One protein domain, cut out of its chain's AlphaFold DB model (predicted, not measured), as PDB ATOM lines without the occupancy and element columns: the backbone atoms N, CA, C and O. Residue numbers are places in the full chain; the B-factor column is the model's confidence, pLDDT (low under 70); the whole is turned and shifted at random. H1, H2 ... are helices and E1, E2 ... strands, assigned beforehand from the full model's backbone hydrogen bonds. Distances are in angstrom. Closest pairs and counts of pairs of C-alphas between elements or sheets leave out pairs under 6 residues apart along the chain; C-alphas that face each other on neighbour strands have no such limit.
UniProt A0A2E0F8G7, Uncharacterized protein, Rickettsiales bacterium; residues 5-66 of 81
ATOM      1  N   LYS A   5     -10.401  29.992  23.456       90.69
ATOM      2  CA  LYS A   5      -9.769  30.972  22.553       90.69
ATOM      3  C   LYS A   5      -8.594  30.360  21.800       90.69
ATOM      4  O   LYS A   5      -8.313  30.734  20.663       90.69
ATOM      5  N   GLN A   6      -7.890  29.422  22.428       93.00
ATOM      6  CA  GLN A   6      -6.808  28.677  21.789       93.00
ATOM      7  C   GLN A   6      -7.364  27.758  20.699       93.00
ATOM      8  O   GLN A   6      -6.841  27.761  19.586       93.00
ATOM      9  N   LYS A   7      -8.468  27.050  20.974       92.81
ATOM     10  CA  LYS A   7      -9.163  26.219  19.976       92.81
ATOM     11  C   LYS A   7      -9.710  27.050  18.815       92.81
ATOM     12  O   LYS A   7      -9.551  26.657  17.664       92.81
ATOM     13  N   GLU A   8     -10.287  28.218  19.095       93.31
ATOM     14  CA  GLU A   8     -10.735  29.165  18.064       93.31
ATOM     15  C   GLU A   8      -9.581  29.623  17.170       93.31
ATOM     16  O   GLU A   8      -9.710  29.595  15.947       93.31
ATOM     17  N   PHE A   9      -8.432  29.983  17.755       95.62
ATOM     18  CA  PHE A   9      -7.247  30.333  16.971       95.62
ATOM     19  C   PHE A   9      -6.810  29.175  16.066       95.62
ATOM     20  O   PHE A   9      -6.570  29.386  14.878       95.62
ATOM     21  N   VAL A  10      -6.740  27.951  16.606       95.56
ATOM     22  CA  VAL A  10      -6.362  26.756  15.837       95.56
ATOM     23  C   VAL A  10      -7.343  26.512  14.689       95.56
ATOM     24  O   VAL A  10      -6.911  26.269  13.565       95.56
ATOM     25  N   LYS A  11      -8.651  26.639  14.929       94.75
ATOM     26  CA  LYS A  11      -9.685  26.507  13.894       94.75
ATOM     27  C   LYS A  11      -9.502  27.521  12.770       94.75
ATOM     28  O   LYS A  11      -9.416  27.121  11.615       94.75
ATOM     29  N   VAL A  12      -9.354  28.803  13.106       96.50
ATOM     30  CA  VAL A  12      -9.169  29.867  12.106       96.50
ATOM     31  C   VAL A  12      -7.868  29.680  11.322       96.50
ATOM     32  O   VAL A  12      -7.850  29.888  10.109       96.50
ATOM     33  N   ALA A  13      -6.784  29.261  11.979       96.81
ATOM     34  CA  ALA A  13      -5.522  28.972  11.307       96.81
ATOM     35  C   ALA A  13      -5.674  27.829  10.283       96.81
ATOM     36  O   ALA A  13      -5.312  28.008   9.120       96.81
ATOM     37  N   ASN A  14      -6.297  26.711  10.674       95.31
ATOM     38  CA  ASN A  14      -6.544  25.572   9.782       95.31
ATOM     39  C   ASN A  14      -7.484  25.930   8.616       95.31
ATOM     40  O   ASN A  14      -7.205  25.564   7.476       95.31
ATOM     41  N   GLU A  15      -8.543  26.712   8.856       95.06
ATOM     42  CA  GLU A  15      -9.435  27.229   7.800       95.06
ATOM     43  C   GLU A  15      -8.703  28.132   6.788       95.06
ATOM     44  O   GLU A  15      -9.148  28.288   5.653       95.06
ATOM     45  N   ASN A  16      -7.560  28.705   7.176       95.88
ATOM     46  CA  ASN A  16      -6.686  29.494   6.306       95.88
ATOM     47  C   ASN A  16      -5.514  28.686   5.719       95.88
ATOM     48  O   ASN A  16      -4.606  29.277   5.138       95.88
ATOM     49  N   GLY A  17      -5.535  27.356   5.842       95.19
ATOM     50  CA  GLY A  17      -4.521  26.462   5.278       95.19
ATOM     51  C   GLY A  17      -3.239  26.347   6.105       95.19
ATOM     52  O   GLY A  17      -2.276  25.736   5.646       95.19
ATOM     53  N   LEU A  18      -3.206  26.910   7.316       96.31
ATOM     54  CA  LEU A  18      -2.063  26.799   8.218       96.31
ATOM     55  C   LEU A  18      -2.191  25.536   9.077       96.31
ATOM     56  O   LEU A  18      -3.188  25.351   9.769       96.31
ATOM     57  N   SER A  19      -1.167  24.684   9.061       95.56
ATOM     58  CA  SER A  19      -1.127  23.430   9.823       95.56
ATOM     59  C   SER A  19       0.315  23.029  10.145       95.56
ATOM     60  O   SER A  19       1.254  23.496   9.502       95.56
ATOM     61  N   GLY A  20       0.508  22.173  11.153       94.81
ATOM     62  CA  GLY A  20       1.826  21.637  11.506       94.81
ATOM     63  C   GLY A  20       2.755  22.690  12.109       94.81
ATOM     64  O   GLY A  20       2.702  22.936  13.310       94.81
ATOM     65  N   THR A  21       3.600  23.313  11.290       97.19
ATOM     66  CA  THR A  21       4.531  24.368  11.719       97.19
ATOM     67  C   THR A  21       4.156  25.686  11.059       97.19
ATOM     68  O   THR A  21       4.095  25.769   9.836       97.19
ATOM     69  N   ILE A  22       3.938  26.721  11.869       97.81
ATOM     70  CA  ILE A  22       3.601  28.070  11.404       97.81
ATOM     71  C   ILE A  22       4.654  29.081  11.851       97.81
ATOM     72  O   ILE A  22       5.233  28.974  12.936       97.81
ATOM     73  N   SER A  23       4.886  30.098  11.032       98.19
ATOM     74  CA  SER A  23       5.836  31.164  11.320       98.19
ATOM     75  C   SER A  23       5.194  32.341  12.063       98.19
ATOM     76  O   SER A  23       3.976  32.532  12.102       98.19
ATOM     77  N   ARG A  24       6.033  33.210  12.637       97.75
ATOM     78  CA  ARG A  24       5.593  34.508  13.173       97.75
ATOM     79  C   ARG A  24       4.914  35.365  12.100       97.75
ATOM     80  O   ARG A  24       4.014  36.125  12.453       97.75
ATOM     81  N   THR A  25       5.364  35.273  10.851       97.94
ATOM     82  CA  THR A  25       4.773  36.002   9.723       97.94
ATOM     83  C   THR A  25       3.365  35.488   9.453       97.94
ATOM     84  O   THR A  25       2.439  36.289   9.492       97.94
ATOM     85  N   ASP A  26       3.171  34.167   9.384       98.25
ATOM     86  CA  ASP A  26       1.843  33.559   9.199       98.25
ATOM     87  C   ASP A  26       0.857  33.995  10.290       98.25
ATOM     88  O   ASP A  26      -0.288  34.336  10.010       98.25
ATOM     89  N   ILE A  27       1.307  34.053  11.548       97.88
ATOM     90  CA  ILE A  27       0.493  34.525  12.679       97.88
ATOM     91  C   ILE A  27       0.087  36.000  12.515       97.88
ATOM     92  O   ILE A  27      -1.025  36.385  12.886       97.88
ATOM     93  N   ILE A  28       0.996  36.849  12.025       97.94
ATOM     94  CA  ILE A  28       0.724  38.275  11.800       97.94
ATOM     95  C   ILE A  28      -0.263  38.440  10.646       97.94
ATOM     96  O   ILE A  28      -1.252  39.157  10.807       97.94
ATOM     97  N   ASP A  29      -0.026  37.748   9.536       98.06
ATOM     98  CA  ASP A  29      -0.841  37.827   8.327       98.06
ATOM     99  C   ASP A  29      -2.246  37.268   8.572       98.06
ATOM    100  O   ASP A  29      -3.239  37.886   8.186       98.06
ATOM    101  N   LEU A  30      -2.356  36.162   9.317       98.06
ATOM    102  CA  LEU A  30      -3.639  35.614   9.755       98.06
ATOM    103  C   LEU A  30      -4.417  36.628  10.599       98.06
ATOM    104  O   LEU A  30      -5.612  36.828  10.377       98.06
ATOM    105  N   GLY A  31      -3.742  37.292  11.543       97.25
ATOM    106  CA  GLY A  31      -4.342  38.340  12.366       97.25
ATOM    107  C   GLY A  31      -4.806  39.543  11.543       97.25
ATOM    108  O   GLY A  31      -5.897  40.054  11.780       97.25
ATOM    109  N   ALA A  32      -4.029  39.959  10.540       97.62
ATOM    110  CA  ALA A  32      -4.406  41.038   9.629       97.62
ATOM    111  C   ALA A  32      -5.608  40.667   8.741       97.62
ATOM    112  O   ALA A  32      -6.470  41.507   8.494       97.62
ATOM    113  N   LYS A  33      -5.690  39.406   8.296       96.94
ATOM    114  CA  LYS A  33      -6.752  38.905   7.412       96.94
ATOM    115  C   LYS A  33      -8.074  38.638   8.134       96.94
ATOM    116  O   LYS A  33      -9.135  38.883   7.572       96.94
ATOM    117  N   THR A  34      -8.019  38.091   9.347       97.19
ATOM    118  CA  THR A  34      -9.202  37.556  10.055       97.19
ATOM    119  C   THR A  34      -9.563  38.324  11.326       97.19
ATOM    120  O   THR A  34     -10.636  38.118  11.885       97.19
ATOM    121  N   GLY A  35      -8.678  39.198  11.815       96.19
ATOM    122  CA  GLY A  35      -8.854  39.912  13.080       96.19
ATOM    123  C   GLY A  35      -8.544  39.082  14.330       96.19
ATOM    124  O   GLY A  35      -8.691  39.590  15.447       96.19
ATOM    125  N   VAL A  36      -8.098  37.825  14.191       95.75
ATOM    126  CA  VAL A  36      -7.712  37.014  15.353       95.75
ATOM    127  C   VAL A  36      -6.506  37.610  16.072       95.75
ATOM    128  O   VAL A  36      -5.558  38.128  15.476       95.75
ATOM    129  N   LYS A  37      -6.529  37.524  17.402       95.88
ATOM    130  CA  LYS A  37      -5.434  38.020  18.235       95.88
ATOM    131  C   LYS A  37      -4.240  37.074  18.169       95.88
ATOM    132  O   LYS A  37      -4.393  35.859  18.073       95.88
ATOM    133  N   LYS A  38      -3.040  37.645  18.309       95.31
ATOM    134  CA  LYS A  38      -1.796  36.870  18.369       95.31
ATOM    135  C   LYS A  38      -1.835  35.866  19.538       95.31
ATOM    136  O   LYS A  38      -2.099  36.279  20.672       95.31
ATOM    137  N   PRO A  39      -1.523  34.583  19.299       96.25
ATOM    138  CA  PRO A  39      -1.592  33.532  20.303       96.25
ATOM    139  C   PRO A  39      -0.352  33.573  21.207       96.25
ATOM    140  O   PRO A  39       0.662  32.935  20.935       96.25
ATOM    141  N   ALA A  40      -0.410  34.326  22.309       95.50
ATOM    142  CA  ALA A  40       0.714  34.402  23.248       95.50
ATOM    143  C   ALA A  40       1.115  33.021  23.799       95.50
ATOM    144  O   ALA A  40       2.304  32.780  23.985       95.50
ATOM    145  N   TRP A  41       0.139  32.130  24.006       94.75
ATOM    146  CA  TRP A  41       0.350  30.742  24.425       94.75
ATOM    147  C   TRP A  41       1.233  29.979  23.430       94.75
ATOM    148  O   TRP A  41       2.224  29.383  23.824       94.75
ATOM    149  N   LEU A  42       0.950  30.099  22.132       95.50
ATOM    150  CA  LEU A  42       1.707  29.434  21.075       95.50
ATOM    151  C   LEU A  42       3.115  30.027  20.922       95.50
ATOM    152  O   LEU A  42       4.071  29.315  20.641       95.50
ATOM    153  N   MET A  43       3.247  31.347  21.096       95.56
ATOM    154  CA  MET A  43       4.501  32.057  20.831       95.56
ATOM    155  C   MET A  43       5.494  32.057  22.000       95.56
ATOM    156  O   MET A  43       6.696  32.211  21.774       95.56
ATOM    157  N   LYS A  44       5.002  32.002  23.243       94.25
ATOM    158  CA  LYS A  44       5.833  32.123  24.453       94.25
ATOM    159  C   LYS A  44       6.132  30.785  25.110       94.25
ATOM    160  O   LYS A  44       7.150  30.684  25.785       94.25
ATOM    161  N   ASP A  45       5.257  29.803  24.948       92.38
ATOM    162  CA  ASP A  45       5.454  28.501  25.558       92.38
ATOM    163  C   ASP A  45       6.458  27.673  24.747       92.38
ATOM    164  O   ASP A  45       6.331  27.502  23.531       92.38
ATOM    165  N   HIS A  46       7.481  27.169  25.434       92.50
ATOM    166  CA  HIS A  46       8.554  26.392  24.828       92.50
ATOM    167  C   HIS A  46       8.059  25.074  24.230       92.50
ATOM    168  O   HIS A  46       8.659  24.613  23.264       92.50
ATOM    169  N   GLN A  47       6.952  24.507  24.730       92.69
ATOM    170  CA  GLN A  47       6.401  23.253  24.203       92.69
ATOM    171  C   GLN A  47       5.942  23.369  22.741       92.69
ATOM    172  O   GLN A  47       5.929  22.384  22.008       92.69
ATOM    173  N   TYR A  48       5.575  24.578  22.306       94.94
ATOM    174  CA  TYR A  48       5.145  24.842  20.935       94.94
ATOM    175  C   TYR A  48       6.261  25.423  20.073       94.94
ATOM    176  O   TYR A  48       6.051  25.647  18.888       94.94
ATOM    177  N   ARG A  49       7.448  25.697  20.619       95.62
ATOM    178  CA  ARG A  49       8.522  26.331  19.857       95.62
ATOM    179  C   ARG A  49       9.364  25.281  19.139       95.62
ATOM    180  O   ARG A  49      10.038  24.486  19.780       95.62
ATOM    181  N   VAL A  50       9.371  25.339  17.809       96.00
ATOM    182  CA  VAL A  50      10.175  24.438  16.961       96.00
ATOM    183  C   VAL A  50      11.508  25.092  16.594       96.00
ATOM    184  O   VAL A  50      12.550  24.444  16.596       96.00
ATOM    185  N   GLY A  51      11.492  26.403  16.348       94.56
ATOM    186  CA  GLY A  51      12.653  27.145  15.871       94.56
ATOM    187  C   GLY A  51      12.587  28.636  16.190       94.56
ATOM    188  O   GLY A  51      11.782  29.116  17.003       94.56
ATOM    189  N   ARG A  52      13.469  29.424  15.569       95.25
ATOM    190  CA  ARG A  52      13.437  30.884  15.712       95.25
ATOM    191  C   ARG A  52      12.274  31.453  14.900       95.25
ATOM    192  O   ARG A  52      12.413  31.717  13.716       95.25
ATOM    193  N   GLY A  53      11.169  31.738  15.585       96.00
ATOM    194  CA  GLY A  53       9.974  32.304  14.955       96.00
ATOM    195  C   GLY A  53       9.090  31.263  14.273       96.00
ATOM    196  O   GLY A  53       8.233  31.659  13.493       96.00
ATOM    197  N   GLU A  54       9.289  29.985  14.594       97.88
ATOM    198  CA  GLU A  54       8.524  28.844  14.094       97.88
ATOM    199  C   GLU A  54       7.880  28.114  15.268       97.88
ATOM    200  O   GLU A  54       8.541  27.839  16.282       97.88
ATOM    201  N   TYR A  55       6.595  27.804  15.125       97.81
ATOM    202  CA  TYR A  55       5.769  27.252  16.187       97.81
ATOM    203  C   TYR A  55       4.954  26.063  15.685       97.81
ATOM    204  O   TYR A  55       4.372  26.118  14.604       97.81
ATOM    205  N   ARG A  56       4.873  25.007  16.494       96.62
ATOM    206  CA  ARG A  56       4.022  23.845  16.259       96.62
ATOM    207  C   ARG A  56       2.574  24.231  16.534       96.62
ATOM    208  O   ARG A  56       2.187  24.378  17.692       96.62
ATOM    209  N   LEU A  57       1.776  24.377  15.483       96.19
ATOM    210  CA  LEU A  57       0.336  24.563  15.574       96.19
ATOM    211  C   LEU A  57      -0.330  23.204  15.860       96.19
ATOM    212  O   LEU A  57      -0.191  22.291  15.045       96.19
ATOM    213  N   PRO A  58      -1.053  23.049  16.985       92.38
ATOM    214  CA  PRO A  58      -1.805  21.828  17.261       92.38
ATOM    215  C   PRO A  58      -2.837  21.537  16.167       92.38
ATOM    216  O   PRO A  58      -3.425  22.466  15.606       92.38
ATOM    217  N   SER A  59      -3.090  20.260  15.889       85.62
ATOM    218  CA  SER A  59      -4.182  19.865  14.996       85.62
ATOM    219  C   SER A  59      -5.536  20.007  15.696       85.62
ATOM    220  O   SER A  59      -5.628  20.000  16.926       85.62
ATOM    221  N   LEU A  60      -6.617  20.121  14.917       81.38
ATOM    222  CA  LEU A  60      -7.971  20.136  15.477       81.38
ATOM    223  C   LEU A  60      -8.254  18.865  16.287       81.38
ATOM    224  O   LEU A  60      -8.771  18.962  17.396       81.38
ATOM    225  N   GLU A  61      -7.842  17.698  15.797       76.38
ATOM    226  CA  GLU A  61      -7.997  16.421  16.503       76.38
ATOM    227  C   GLU A  61      -7.290  16.429  17.864       76.38
ATOM    228  O   GLU A  61      -7.896  16.068  18.868       76.38
ATOM    229  N   GLU A  62      -6.067  16.960  17.945       70.56
ATOM    230  CA  GLU A  62      -5.349  17.135  19.215       70.56
ATOM    231  C   GLU A  62      -6.069  18.121  20.158       70.56
ATOM    232  O   GLU A  62      -6.052  17.951  21.379       70.56
ATOM    233  N   THR A  63      -6.749  19.142  19.618       67.25
ATOM    234  CA  THR A  63      -7.517  20.100  20.437       67.25
ATOM    235  C   THR A  63      -8.786  19.506  21.064       67.25
ATOM    236  O   THR A  63      -9.263  20.025  22.084       67.25
ATOM    237  N   PHE A  64      -9.329  18.433  20.477       65.00
ATOM    238  CA  PHE A  64     -10.516  17.726  20.967       65.00
ATOM    239  C   PHE A  64     -10.167  16.453  21.755       65.00
ATOM    240  O   PHE A  64     -10.853  16.163  22.730       65.00
ATOM    241  N   ALA A  65      -9.073  15.760  21.423       58.38
ATOM    242  CA  ALA A  65      -8.636  14.534  22.102       58.38
ATOM    243  C   ALA A  65      -8.115  14.771  23.535       58.38
ATOM    244  O   ALA A  65      -8.267  13.918  24.404       58.38
ATOM    245  N   GLN A  66      -7.571  15.955  23.843       52.47
ATOM    246  CA  GLN A  66      -7.083  16.283  25.194       52.47
ATOM    247  C   GLN A  66      -8.209  16.603  26.208       52.47
ATOM    248  O   GLN A  66      -7.932  17.171  27.263       52.47
TER     249      GLN A  66
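This is residues 5 to 66 of the 81 residues of an uncharacterized protein of Rickettsiales bacterium (UniProt A0A2E0F8G7). A small sheet of three short strands lies along one side, and helices H1, H2 and H3 gather round it, each only grazing it, while H4 lies off the sheet and packs on H1. Along the longest axis H2 and H4 take opposite ends, with H1 between them. The printed part has 62 residues with four named helices and three named strands in the order H1 E1 H2 H3 E2 E3 H4; the antiparallel sheet runs E1 E3 E2. The class is mixed, helices and strands; the whole is compact, with a radius of gyration of the C-alphas of 10.6 A and spans of 30 by 24 by 18 A.

Begin with H1, residues 5 to 15, which only grazes the sheet with residues 9 to 14. In the sheet, E1, residues 20 to 23, is antiparallel to the inner strand E3, residues 54 to 57; look for N 22 and O 55, 2.8 A apart. H2, residues 24 to 34, is close to H1 but not clearly touching, about perpendicular at 88 degrees; C-alphas 13 and 30 are closest, 7.1 A. H3, residues 40 to 44, comes nearest E3 at C-alphas 42 and 55, 6.7 A. E2, residues 49 to 51, forms a hairpin with E3, N 50 and O 54 being 3.0 A apart. E1, H2, H3 and E2 make a split strand-helix-strand unit, two strands running the same way with E3 between them, its crossover right-handed. H4, residues 60 to 65, touches H1 at a steep tilt of 42 degrees, opposite ways; C-alphas 7 and 63 are closest, 6.4 A. In H1, H2, H3 and H4 every O i to N i+4 pair is within hydrogen-bond range.

Find C-alpha 5 at (-9.769, 30.972, 22.553); from there H1 runs 15.2 A. H2 spans 15.4 A, E1 10.3 A and E3 9.4 A. H4 ends at C-alpha 65, (-8.636, 14.534, 22.102).

The farthest C-alphas, of Ala 32 and Ala 65, are 29.6 A apart. The printed part has no cut, and its links are tight. Residues 63 to 66 are under pLDDT 70.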